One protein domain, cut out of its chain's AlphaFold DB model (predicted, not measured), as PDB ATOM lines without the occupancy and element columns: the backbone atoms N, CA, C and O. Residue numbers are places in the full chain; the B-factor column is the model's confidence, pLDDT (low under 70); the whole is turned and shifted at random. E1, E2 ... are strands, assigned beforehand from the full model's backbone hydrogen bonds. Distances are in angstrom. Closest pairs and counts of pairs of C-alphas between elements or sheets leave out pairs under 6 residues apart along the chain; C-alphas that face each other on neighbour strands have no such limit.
ATOM      1  N   HIS A   3     118.403 138.018  94.090       89.50
ATOM      2  CA  HIS A   3     118.833 138.521  92.795       89.50
ATOM      3  C   HIS A   3     117.902 139.658  92.386       89.50
ATOM      4  O   HIS A   3     116.680 139.508  92.458       89.50
ATOM      5  N   ALA A   4     118.477 140.777  91.972       93.00
ATOM      6  CA  ALA A   4     117.761 141.923  91.447       93.00
ATOM      7  C   ALA A   4     118.501 142.458  90.223       93.00
ATOM      8  O   ALA A   4     119.717 142.615  90.256       93.00
ATOM      9  N   THR A   5     117.743 142.782  89.182       94.88
ATOM     10  CA  THR A   5     118.254 143.346  87.933       94.88
ATOM     11  C   THR A   5     117.538 144.653  87.659       94.88
ATOM     12  O   THR A   5     116.306 144.710  87.687       94.88
ATOM     13  N   ALA A   6     118.306 145.698  87.376       96.38
ATOM     14  CA  ALA A   6     117.813 146.913  86.754       96.38
ATOM     15  C   ALA A   6     118.292 146.930  85.302       96.38
ATOM     16  O   ALA A   6     119.493 146.915  85.046       96.38
ATOM     17  N   GLU A   7     117.356 146.970  84.358       95.69
ATOM     18  CA  GLU A   7     117.649 146.985  82.928       95.69
ATOM     19  C   GLU A   7     116.979 148.189  82.274       95.69
ATOM     20  O   GLU A   7     115.818 148.501  82.553       95.69
ATOM     21  N   TYR A   8     117.709 148.851  81.383       94.88
ATOM     22  CA  TYR A   8     117.159 149.875  80.512       94.88
ATOM     23  C   TYR A   8     117.322 149.452  79.054       94.88
ATOM     24  O   TYR A   8     118.410 149.057  78.632       94.88
ATOM     25  N   ARG A   9     116.238 149.551  78.281       92.44
ATOM     26  CA  ARG A   9     116.195 149.163  76.866       92.44
ATOM     27  C   ARG A   9     116.052 150.386  75.975       92.44
ATOM     28  O   ARG A   9     115.173 151.219  76.180       92.44
ATOM     29  N   PHE A  10     116.901 150.441  74.961       91.31
ATOM     30  CA  PHE A  10     116.907 151.437  73.905       91.31
ATOM     31  C   PHE A  10     116.421 150.765  72.616       91.31
ATOM     32  O   PHE A  10     117.177 149.978  72.035       91.31
ATOM     33  N   PRO A  11     115.197 151.051  72.150       88.50
ATOM     34  CA  PRO A  11     114.757 150.551  70.858       88.50
ATOM     35  C   PRO A  11     115.627 151.179  69.765       88.50
ATOM     36  O   PRO A  11     115.722 152.404  69.670       88.50
ATOM     37  N   ILE A  12     116.296 150.349  68.961       86.31
ATOM     38  CA  ILE A  12     117.107 150.819  67.828       86.31
ATOM     39  C   ILE A  12     116.260 150.782  66.556       86.31
ATOM     40  O   ILE A  12     116.219 151.764  65.817       86.31
ATOM     41  N   TYR A  13     115.581 149.659  66.305       82.56
ATOM     42  CA  TYR A  13     114.730 149.466  65.130       82.56
ATOM     43  C   TYR A  13     113.546 148.553  65.434       82.56
ATOM     44  O   TYR A  13     113.714 147.491  66.026       82.56
ATOM     45  N   GLU A  14     112.373 148.927  64.927       77.38
ATOM     46  CA  GLU A  14     111.155 148.119  64.966       77.38
ATOM     47  C   GLU A  14     110.623 147.948  63.537       77.38
ATOM     48  O   GLU A  14     110.201 148.905  62.884       77.38
ATOM     49  N   TYR A  15     110.669 146.724  63.015       67.88
ATOM     50  CA  TYR A  15     110.081 146.408  61.722       67.88
ATOM     51  C   TYR A  15     108.612 146.036  61.909       67.88
ATOM     52  O   TYR A  15     108.269 144.870  62.104       67.88
ATOM     53  N   LEU A  16     107.730 147.026  61.766       65.44
ATOM     54  CA  LEU A  16     106.275 146.837  61.848       65.44
ATOM     55  C   LEU A  16     105.745 145.768  60.871       65.44
ATOM     56  O   LEU A  16     104.722 145.138  61.128       65.44
ATOM     57  N   THR A  17     106.433 145.549  59.748       65.94
ATOM     58  CA  THR A  17     106.039 144.581  58.713       65.94
ATOM     59  C   THR A  17     106.563 143.167  58.948       65.94
ATOM     60  O   THR A  17     105.849 142.215  58.644       65.94
ATOM     61  N   SER A  18     107.781 143.004  59.475       67.06
ATOM     62  CA  SER A  18     108.375 141.683  59.738       67.06
ATOM     63  C   SER A  18     108.257 141.238  61.189       67.06
ATOM     64  O   SER A  18     108.678 140.127  61.496       67.06
ATOM     65  N   ARG A  19     107.679 142.068  62.071       74.56
ATOM     66  CA  ARG A  19     107.543 141.763  63.501       74.56
ATOM     67  C   ARG A  19     108.886 141.432  64.165       74.56
ATOM     68  O   ARG A  19     108.970 140.606  65.073       74.56
ATOM     69  N   ALA A  20     109.948 142.040  63.647       81.50
ATOM     70  CA  ALA A  20     111.307 141.898  64.136       81.50
ATOM     71  C   ALA A  20     111.760 143.223  64.753       81.50
ATOM     72  O   ALA A  20     111.545 144.287  64.172       81.50
ATOM     73  N   GLY A  21     112.411 143.154  65.903       87.88
ATOM     74  CA  GLY A  21     112.959 144.295  66.620       87.88
ATOM     75  C   GLY A  21     114.435 144.098  66.931       87.88
ATOM     76  O   GLY A  21     114.900 142.971  67.123       87.88
ATOM     77  N   LEU A  22     115.170 145.204  66.978       89.00
ATOM     78  CA  LEU A  22     116.530 145.263  67.490       89.00
ATOM     79  C   LEU A  22     116.591 146.321  68.589       89.00
ATOM     80  O   LEU A  22     116.359 147.503  68.328       89.00
ATOM     81  N   ASP A  23     116.983 145.890  69.781       91.75
ATOM     82  CA  ASP A  23     117.161 146.742  70.949       91.75
ATOM     83  C   ASP A  23     118.623 146.711  71.396       91.75
ATOM     84  O   ASP A  23     119.269 145.659  71.394       91.75
ATOM     85  N   ALA A  24     119.137 147.856  71.834       93.69
ATOM     86  CA  ALA A  24     120.267 147.887  72.750       93.69
ATOM     87  C   ALA A  24     119.742 147.871  74.179       93.69
ATOM     88  O   ALA A  24     118.656 148.372  74.466       93.69
ATOM     89  N   PHE A  25     120.527 147.340  75.101       94.62
ATOM     90  CA  PHE A  25     120.194 147.408  76.513       94.62
ATOM     91  C   PHE A  25     121.437 147.630  77.358       94.62
ATOM     92  O   PHE A  25     122.551 147.289  76.961       94.62
ATOM     93  N   THR A  26     121.221 148.198  78.536       97.12
ATOM     94  CA  THR A  26     122.195 148.244  79.621       97.12
ATOM     95  C   THR A  26     121.582 147.624  80.864       97.12
ATOM     96  O   THR A  26     120.369 147.696  81.067       97.12
ATOM     97  N   PHE A  27     122.417 147.009  81.695       96.69
ATOM     98  CA  PHE A  27     121.973 146.332  82.906       96.69
ATOM     99  C   PHE A  27     122.900 146.607  84.091       96.69
ATOM    100  O   PHE A  27     124.094 146.889  83.931       96.69
ATOM    101  N   LEU A  28     122.316 146.497  85.279       96.81
ATOM    102  CA  LEU A  28     122.976 146.377  86.572       96.81
ATOM    103  C   LEU A  28     122.318 145.206  87.307       96.81
ATOM    104  O   LEU A  28     121.142 145.296  87.667       96.81
ATOM    105  N   ASP A  29     123.082 144.151  87.562       94.56
ATOM    106  CA  ASP A  29     122.642 143.020  88.372       94.56
ATOM    107  C   ASP A  29     123.266 143.090  89.760       94.56
ATOM    108  O   ASP A  29     124.432 143.453  89.928       94.56
ATOM    109  N   LEU A  30     122.482 142.706  90.760       93.50
ATOM    110  CA  LEU A  30     122.878 142.560  92.151       93.50
ATOM    111  C   LEU A  30     122.435 141.180  92.630       93.50
ATOM    112  O   LEU A  30     121.273 140.805  92.475       93.50
ATOM    113  N   GLY A  31     123.334 140.424  93.252       90.69
ATOM    114  CA  GLY A  31     123.038 139.068  93.686       90.69
ATOM    115  C   GLY A  31     123.799 138.635  94.929       90.69
ATOM    116  O   GLY A  31     124.935 139.033  95.167       90.69
ATOM    117  N   THR A  32     123.178 137.776  95.727       87.25
ATOM    118  CA  THR A  32     123.851 137.048  96.808       87.25
ATOM    119  C   THR A  32     123.225 135.666  96.990       87.25
ATOM    120  O   THR A  32     122.022 135.462  96.778       87.25
ATOM    121  N   ALA A  33     124.036 134.683  97.363       82.25
ATOM    122  CA  ALA A  33     123.620 133.296  97.509       82.25
ATOM    123  C   ALA A  33     123.879 132.822  98.937       82.25
ATOM    124  O   ALA A  33     124.957 132.337  99.224       82.25
ATOM    125  N   PHE A  34     122.865 132.923  99.798       75.56
ATOM    126  CA  PHE A  34     122.960 132.481 101.190       75.56
ATOM    127  C   PHE A  34     123.228 130.972 101.313       75.56
ATOM    128  O   PHE A  34     122.462 130.156 100.780       75.56
ATOM    129  N   GLY A  35     124.266 130.603 102.065       69.44
ATOM    130  CA  GLY A  35     124.475 129.241 102.563       69.44
ATOM    131  C   GLY A  35     123.510 128.862 103.702       69.44
ATOM    132  O   GLY A  35     123.007 129.716 104.422       69.44
ATOM    133  N   LYS A  36     123.240 127.558 103.892       62.88
ATOM    134  CA  LYS A  36     122.302 127.041 104.921       62.88
ATOM    135  C   LYS A  36     122.776 127.192 106.379       62.88
ATOM    136  O   LYS A  36     121.983 126.905 107.270       62.88
ATOM    137  N   ALA A  37     124.033 127.560 106.631       60.34
ATOM    138  CA  ALA A  37     124.642 127.439 107.962       60.34
ATOM    139  C   ALA A  37     125.244 128.733 108.521       60.34
ATOM    140  O   ALA A  37     125.320 128.866 109.737       60.34
ATOM    141  N   ASP A  38     125.588 129.700 107.672       57.19
ATOM    142  CA  ASP A  38     126.133 130.977 108.110       57.19
ATOM    143  C   ASP A  38     125.231 132.093 107.596       57.19
ATOM    144  O   ASP A  38     125.130 132.336 106.399       57.19
ATOM    145  N   PHE A  39     124.607 132.823 108.520       56.25
ATOM    146  CA  PHE A  39     124.077 134.162 108.248       56.25
ATOM    147  C   PHE A  39     125.221 135.182 108.092       56.25
ATOM    148  O   PHE A  39     125.048 136.365 108.394       56.25
ATOM    149  N   SER A  40     126.411 134.738 107.667       58.28
ATOM    150  CA  SER A  40     127.412 135.663 107.172       58.28
ATOM    151  C   SER A  40     126.797 136.333 105.948       58.28
ATOM    152  O   SER A  40     126.127 135.708 105.123       58.28
ATOM    153  N   LEU A  41     126.924 137.653 105.887       60.97
ATOM    154  CA  LEU A  41     126.530 138.409 104.712       60.97
ATOM    155  C   LEU A  41     127.495 138.007 103.598       60.97
ATOM    156  O   LEU A  41     128.541 138.634 103.438       60.97
ATOM    157  N   ASP A  42     127.175 136.927 102.881       68.31
ATOM    158  CA  ASP A  42     127.880 136.560 101.661       68.31
ATOM    159  C   ASP A  42     127.980 137.821 100.794       68.31
ATOM    160  O   ASP A  42     126.963 138.510 100.607       68.31
ATOM    161  N   PRO A  43     129.191 138.173 100.320       77.69
ATOM    162  CA  PRO A  43     129.440 139.473  99.723       77.69
ATOM    163  C   PRO A  43     128.468 139.708  98.571       77.69
ATOM    164  O   PRO A  43     128.264 138.834  97.723       77.69
ATOM    165  N   LEU A  44     127.852 140.892  98.568       85.75
ATOM    166  CA  LEU A  44     126.978 141.326  97.488       85.75
ATOM    167  C   LEU A  44     127.778 141.298  96.183       85.75
ATOM    168  O   LEU A  44     128.747 142.039  96.027       85.75
ATOM    169  N   ARG A  45     127.368 140.436  95.257       89.69
ATOM    170  CA  ARG A  45     127.924 140.370  93.908       89.69
ATOM    171  C   ARG A  45     127.170 141.349  93.035       89.69
ATOM    172  O   ARG A  45     125.954 141.490  93.176       89.69
ATOM    173  N   TYR A  46     127.883 142.002  92.133       93.12
ATOM    174  CA  TYR A  46     127.271 142.883  91.159       93.12
ATOM    175  C   TYR A  46     127.933 142.741  89.799       93.12
ATOM    176  O   TYR A  46     129.124 142.436  89.699       93.12
ATOM    177  N   SER A  47     127.162 143.004  88.756       96.06
ATOM    178  CA  SER A  47     127.670 143.137  87.400       96.06
ATOM    179  C   SER A  47     126.981 144.302  86.708       96.06
ATOM    180  O   SER A  47     125.832 144.635  86.990       96.06
ATOM    181  N   VAL A  48     127.710 144.953  85.813       97.38
ATOM    182  CA  VAL A  48     127.184 146.006  84.945       97.38
ATOM    183  C   VAL A  48     127.571 145.710  83.519       97.38
ATOM    184  O   VAL A  48     128.656 145.188  83.257       97.38
ATOM    185  N   GLY A  49     126.718 146.073  82.580       97.31
ATOM    186  CA  GLY A  49     127.029 145.836  81.186       97.31
ATOM    187  C   GLY A  49     125.957 146.317  80.244       97.31
ATOM    188  O   GLY A  49     125.078 147.106  80.594       97.31
ATOM    189  N   GLY A  50     126.059 145.825  79.022       96.88
ATOM    190  CA  GLY A  50     125.086 146.089  77.988       96.88
ATOM    191  C   GLY A  50     125.247 145.149  76.814       96.88
ATOM    192  O   GLY A  50     126.205 144.378  76.717       96.88
ATOM    193  N   GLY A  51     124.276 145.200  75.923       95.94
ATOM    194  CA  GLY A  51     124.191 144.250  74.838       95.94
ATOM    195  C   GLY A  51     123.215 144.658  73.759       95.94
ATOM    196  O   GLY A  51     122.622 145.739  73.781       95.94
ATOM    197  N   LEU A  52     123.073 143.746  72.808       94.56
ATOM    198  CA  LEU A  52     122.097 143.818  71.740       94.56
ATOM    199  C   LEU A  52     121.147 142.638  71.855       94.56
ATOM    200  O   LEU A  52     121.556 141.511  72.147       94.56
ATOM    201  N   ARG A  53     119.880 142.914  71.579       91.00
ATOM    202  CA  ARG A  53     118.804 141.941  71.559       91.00
ATOM    203  C   ARG A  53     118.076 142.048  70.229       91.00
ATOM    204  O   ARG A  53     117.501 143.084  69.924       91.00
ATOM    205  N   ALA A  54     118.074 140.968  69.461       89.75
ATOM    206  CA  ALA A  54     117.226 140.820  68.290       89.75
ATOM    207  C   ALA A  54     116.027 139.949  68.672       89.75
ATOM    208  O   ALA A  54     116.198 138.790  69.049       89.75
ATOM    209  N   ALA A  55     114.822 140.506  68.603       85.25
ATOM    210  CA  ALA A  55     113.582 139.813  68.924       85.25
ATOM    211  C   ALA A  55     112.717 139.654  67.672       85.25
ATOM    212  O   ALA A  55     112.667 140.541  66.826       85.25
ATOM    213  N   HIS A  56     112.019 138.531  67.564       82.19
ATOM    214  CA  HIS A  56     110.982 138.302  66.565       82.19
ATOM    215  C   HIS A  56     109.703 137.872  67.291       82.19
ATOM    216  O   HIS A  56     109.765 136.941  68.100       82.19
ATOM    217  N   ASP A  57     108.557 138.506  67.004       70.00
ATOM    218  CA  ASP A  57     107.288 138.284  67.734       70.00
ATOM    219  C   ASP A  57     106.883 136.808  67.770       70.00
ATOM    220  O   ASP A  57     106.243 136.335  68.704       70.00
ATOM    221  N   VAL A  58     107.281 136.055  66.745       66.50
ATOM    222  CA  VAL A  58     106.957 134.634  66.574       66.50
ATOM    223  C   VAL A  58     107.965 133.723  67.288       66.50
ATOM    224  O   VAL A  58     108.295 132.653  66.790       66.50
ATOM    225  N   SER A  59     108.441 134.140  68.464       66.69
ATOM    226  CA  SER A  59     109.059 133.270  69.473       66.69
ATOM    227  C   SER A  59     110.578 133.181  69.545       66.69
ATOM    228  O   SER A  59     111.033 132.300  70.261       66.69
ATOM    229  N   LEU A  60     111.388 134.021  68.897       69.44
ATOM    230  CA  LEU A  60     112.850 133.896  69.030       69.44
ATOM    231  C   LEU A  60     113.507 135.212  69.419       69.44
ATOM    232  O   LEU A  60     113.344 136.225  68.742       69.44
ATOM    233  N   VAL A  61     114.266 135.167  70.509       80.88
ATOM    234  CA  VAL A  61     115.090 136.271  70.981       80.88
ATOM    235  C   VAL A  61     116.535 135.807  71.004       80.88
ATOM    236  O   VAL A  61     116.885 134.874  71.722       80.88
ATOM    237  N   PHE A  62     117.371 136.468  70.214       89.62
ATOM    238  CA  PHE A  62     118.818 136.359  70.314       89.62
ATOM    239  C   PHE A  62     119.334 137.532  71.130       89.62
ATOM    240  O   PHE A  62     118.995 138.680  70.840       89.62
ATOM    241  N   GLN A  63     120.185 137.256  72.108       92.19
ATOM    242  CA  GLN A  63     120.859 138.296  72.871       92.19
ATOM    243  C   GLN A  63     122.352 138.023  72.974       92.19
ATOM    244  O   GLN A  63     122.786 136.887  73.165       92.19
ATOM    245  N   GLY A  64     123.131 139.088  72.854       94.69
ATOM    246  CA  GLY A  64     124.555 139.097  73.145       94.69
ATOM    247  C   GLY A  64     124.849 140.257  74.080       94.69
ATOM    248  O   GLY A  64     124.446 141.383  73.793       94.69
ATOM    249  N   ALA A  65     125.540 139.989  75.181       96.25
ATOM    250  CA  ALA A  65     125.884 140.984  76.184       96.25
ATOM    251  C   ALA A  65     127.361 140.901  76.550       96.25
ATOM    252  O   ALA A  65     127.937 139.815  76.639       96.25
ATOM    253  N   ILE A  66     127.944 142.063  76.812       96.75
ATOM    254  CA  ILE A  66     129.234 142.190  77.477       96.75
ATOM    255  C   ILE A  66     129.002 142.853  78.829       96.75
ATOM    256  O   ILE A  66     128.244 143.817  78.950       96.75
ATOM    257  N   GLY A  67     129.645 142.318  79.854       96.31
ATOM    258  CA  GLY A  67     129.512 142.801  81.215       96.31
ATOM    259  C   GLY A  67     130.838 142.794  81.943       96.31
ATOM    260  O   GLY A  67     131.819 142.185  81.512       96.31
ATOM    261  N   TRP A  68     130.858 143.484  83.069       97.12
ATOM    262  CA  TRP A  68     131.978 143.517  83.983       97.12
ATOM    263  C   TRP A  68     131.482 143.338  85.413       97.12
ATOM    264  O   TRP A  68     130.437 143.862  85.800       97.12
ATOM    265  N   SER A  69     132.266 142.601  86.188       94.94
ATOM    266  CA  SER A  69     132.092 142.359  87.619       94.94
ATOM    267  C   SER A  69     133.460 142.454  88.307       94.94
ATOM    268  O   SER A  69     134.481 142.374  87.610       94.94
ATOM    269  N   PRO A  70     133.530 142.584  89.642       92.19
ATOM    270  CA  PRO A  70     134.794 142.492  90.378       92.19
ATOM    271  C   PRO A  70     135.617 141.231  90.064       92.19
ATOM    272  O   PRO A  70     136.843 141.262  90.138       92.19
ATOM    273  N   GLU A  71     134.958 140.135  89.684       90.62
ATOM    274  CA  GLU A  71     135.578 138.868  89.290       90.62
ATOM    275  C   GLU A  71     136.144 138.880  87.857       90.62
ATOM    276  O   GLU A  71     136.913 137.991  87.490       90.62
ATOM    277  N   GLY A  72     135.792 139.884  87.047       94.19
ATOM    278  CA  GLY A  72     136.316 140.092  85.700       94.19
ATOM    279  C   GLY A  72     135.253 140.395  84.634       94.19
ATOM    280  O   GLY A  72     134.054 140.488  84.933       94.19
ATOM    281  N   PRO A  73     135.693 140.575  83.372       96.12
ATOM    282  CA  PRO A  73     134.805 140.763  82.232       96.12
ATOM    283  C   PRO A  73     134.099 139.457  81.855       96.12
ATOM    284  O   PRO A  73     134.656 138.366  81.970       96.12
ATOM    285  N   GLN A  74     132.874 139.584  81.363       94.06
ATOM    286  CA  GLN A  74     132.004 138.475  80.998       94.06
ATOM    287  C   GLN A  74     131.377 138.746  79.633       94.06
ATOM    288  O   GLN A  74     131.062 139.888  79.293       94.06
ATOM    289  N   ILE A  75     131.197 137.685  78.853       94.69
ATOM    290  CA  ILE A  75     130.477 137.728  77.584       94.69
ATOM    291  C   ILE A  75     129.392 136.660  77.652       94.69
ATOM    292  O   ILE A  75     129.684 135.497  77.929       94.69
ATOM    293  N   THR A  76     128.153 137.060  77.385       92.69
ATOM    294  CA  THR A  76     126.977 136.197  77.481       92.69
ATOM    295  C   THR A  76     126.255 136.169  76.147       92.69
ATOM    296  O   THR A  76     126.013 137.212  75.542       92.69
ATOM    297  N   PHE A  77     125.869 134.974  75.709       93.44
ATOM    298  CA  PHE A  77     125.021 134.772  74.542       93.44
ATOM    299  C   PHE A  77     123.807 133.950  74.954       93.44
ATOM    300  O   PHE A  77     123.949 132.925  75.623       93.44
ATOM    301  N   GLY A  78     122.622 134.407  74.571       89.75
ATOM    302  CA  GLY A  78     121.359 133.761  74.893       89.75
ATOM    303  C   GLY A  78     120.500 133.583  73.652       89.75
ATOM    304  O   GLY A  78     120.462 134.446  72.775       89.75
ATOM    305  N   ILE A  79     119.812 132.448  73.601       88.69
ATOM    306  CA  ILE A  79     118.740 132.180  72.650       88.69
ATOM    307  C   ILE A  79     117.528 131.798  73.486       88.69
ATOM    308  O   ILE A  79     117.529 130.759  74.145       88.69
ATOM    309  N   GLU A  80     116.512 132.646  73.472       82.44
ATOM    310  CA  GLU A  80     115.300 132.452  74.256       82.44
ATOM    311  C   GLU A  80     114.105 132.256  73.335       82.44
ATOM    312  O   GLU A  80     113.970 132.922  72.303       82.44
ATOM    313  N   ARG A  81     113.222 131.331  73.725       74.06
ATOM    314  CA  ARG A  81     111.954 131.130  73.038       74.06
ATOM    315  C   ARG A  81     110.851 131.904  73.751       74.06
ATOM    316  O   ARG A  81     110.548 131.597  74.901       74.06
ATOM    317  N   LEU A  82     110.227 132.866  73.071       61.88
ATOM    318  CA  LEU A  82     109.049 133.563  73.593       61.88
ATOM    319  C   LEU A  82     107.806 132.699  73.328       61.88
ATOM    320  O   LEU A  82     107.339 132.604  72.193       61.88
TER     321      LEU A  82
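What this domain is: This is residues 3 to 82 of the 84 residues of an uncharacterized protein of Deltaproteobacteria bacterium (UniProt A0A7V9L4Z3). One arched, twisted sheet of five long strands lies in chain order, E1 to E5, with both faces bare; residues 35 to 40 stick out beyond one end. The printed part has 80 residues, 58 of them in the five named strands, with no named helix; the class is all strand, and E1 to E5 form a meander, each strand the antiparallel neighbour of the one before. The whole is loose, radius of gyration of the C-alphas 16.1 A, spanning 55 by 22 by 18 A.

How they stand to each other: Inner strand E3, residues 45 to 56, forms hairpins with E2, residues 20 to 32, at 160 degrees, and E4, residues 60 to 69, at 159 degrees. Within hydrogen-bond range are N 27 and O 49, 2.9 A, and N 52 and O 64, 2.9 A. Edge strand E1, residues 3 to 15, forms a hairpin with E2, N 8 and O 26 at 2.9 A; edge strand E5, residues 72 to 81, with E4, N 65 and O 76 at 2.8 A. E1 bends by 68 degrees at residue 12, E2 by 62 at residue 24, E3 by 63 at residue 49.

Where its parts are: E1, 33.2 A long, begins at C-alpha 3 (118.833, 138.521, 92.795). E2 measures 35.3 A, E3 32.2 A, E4 28.1 A. E5, 28.9 A, ends at C-alpha 81 (111.954, 131.130, 73.038).

The domain as a whole: The printed part has no cut. The E2 to E3 link is long. Residues 15 to 18, 35 to 42, 58 to 60 and 82 have pLDDT under 70.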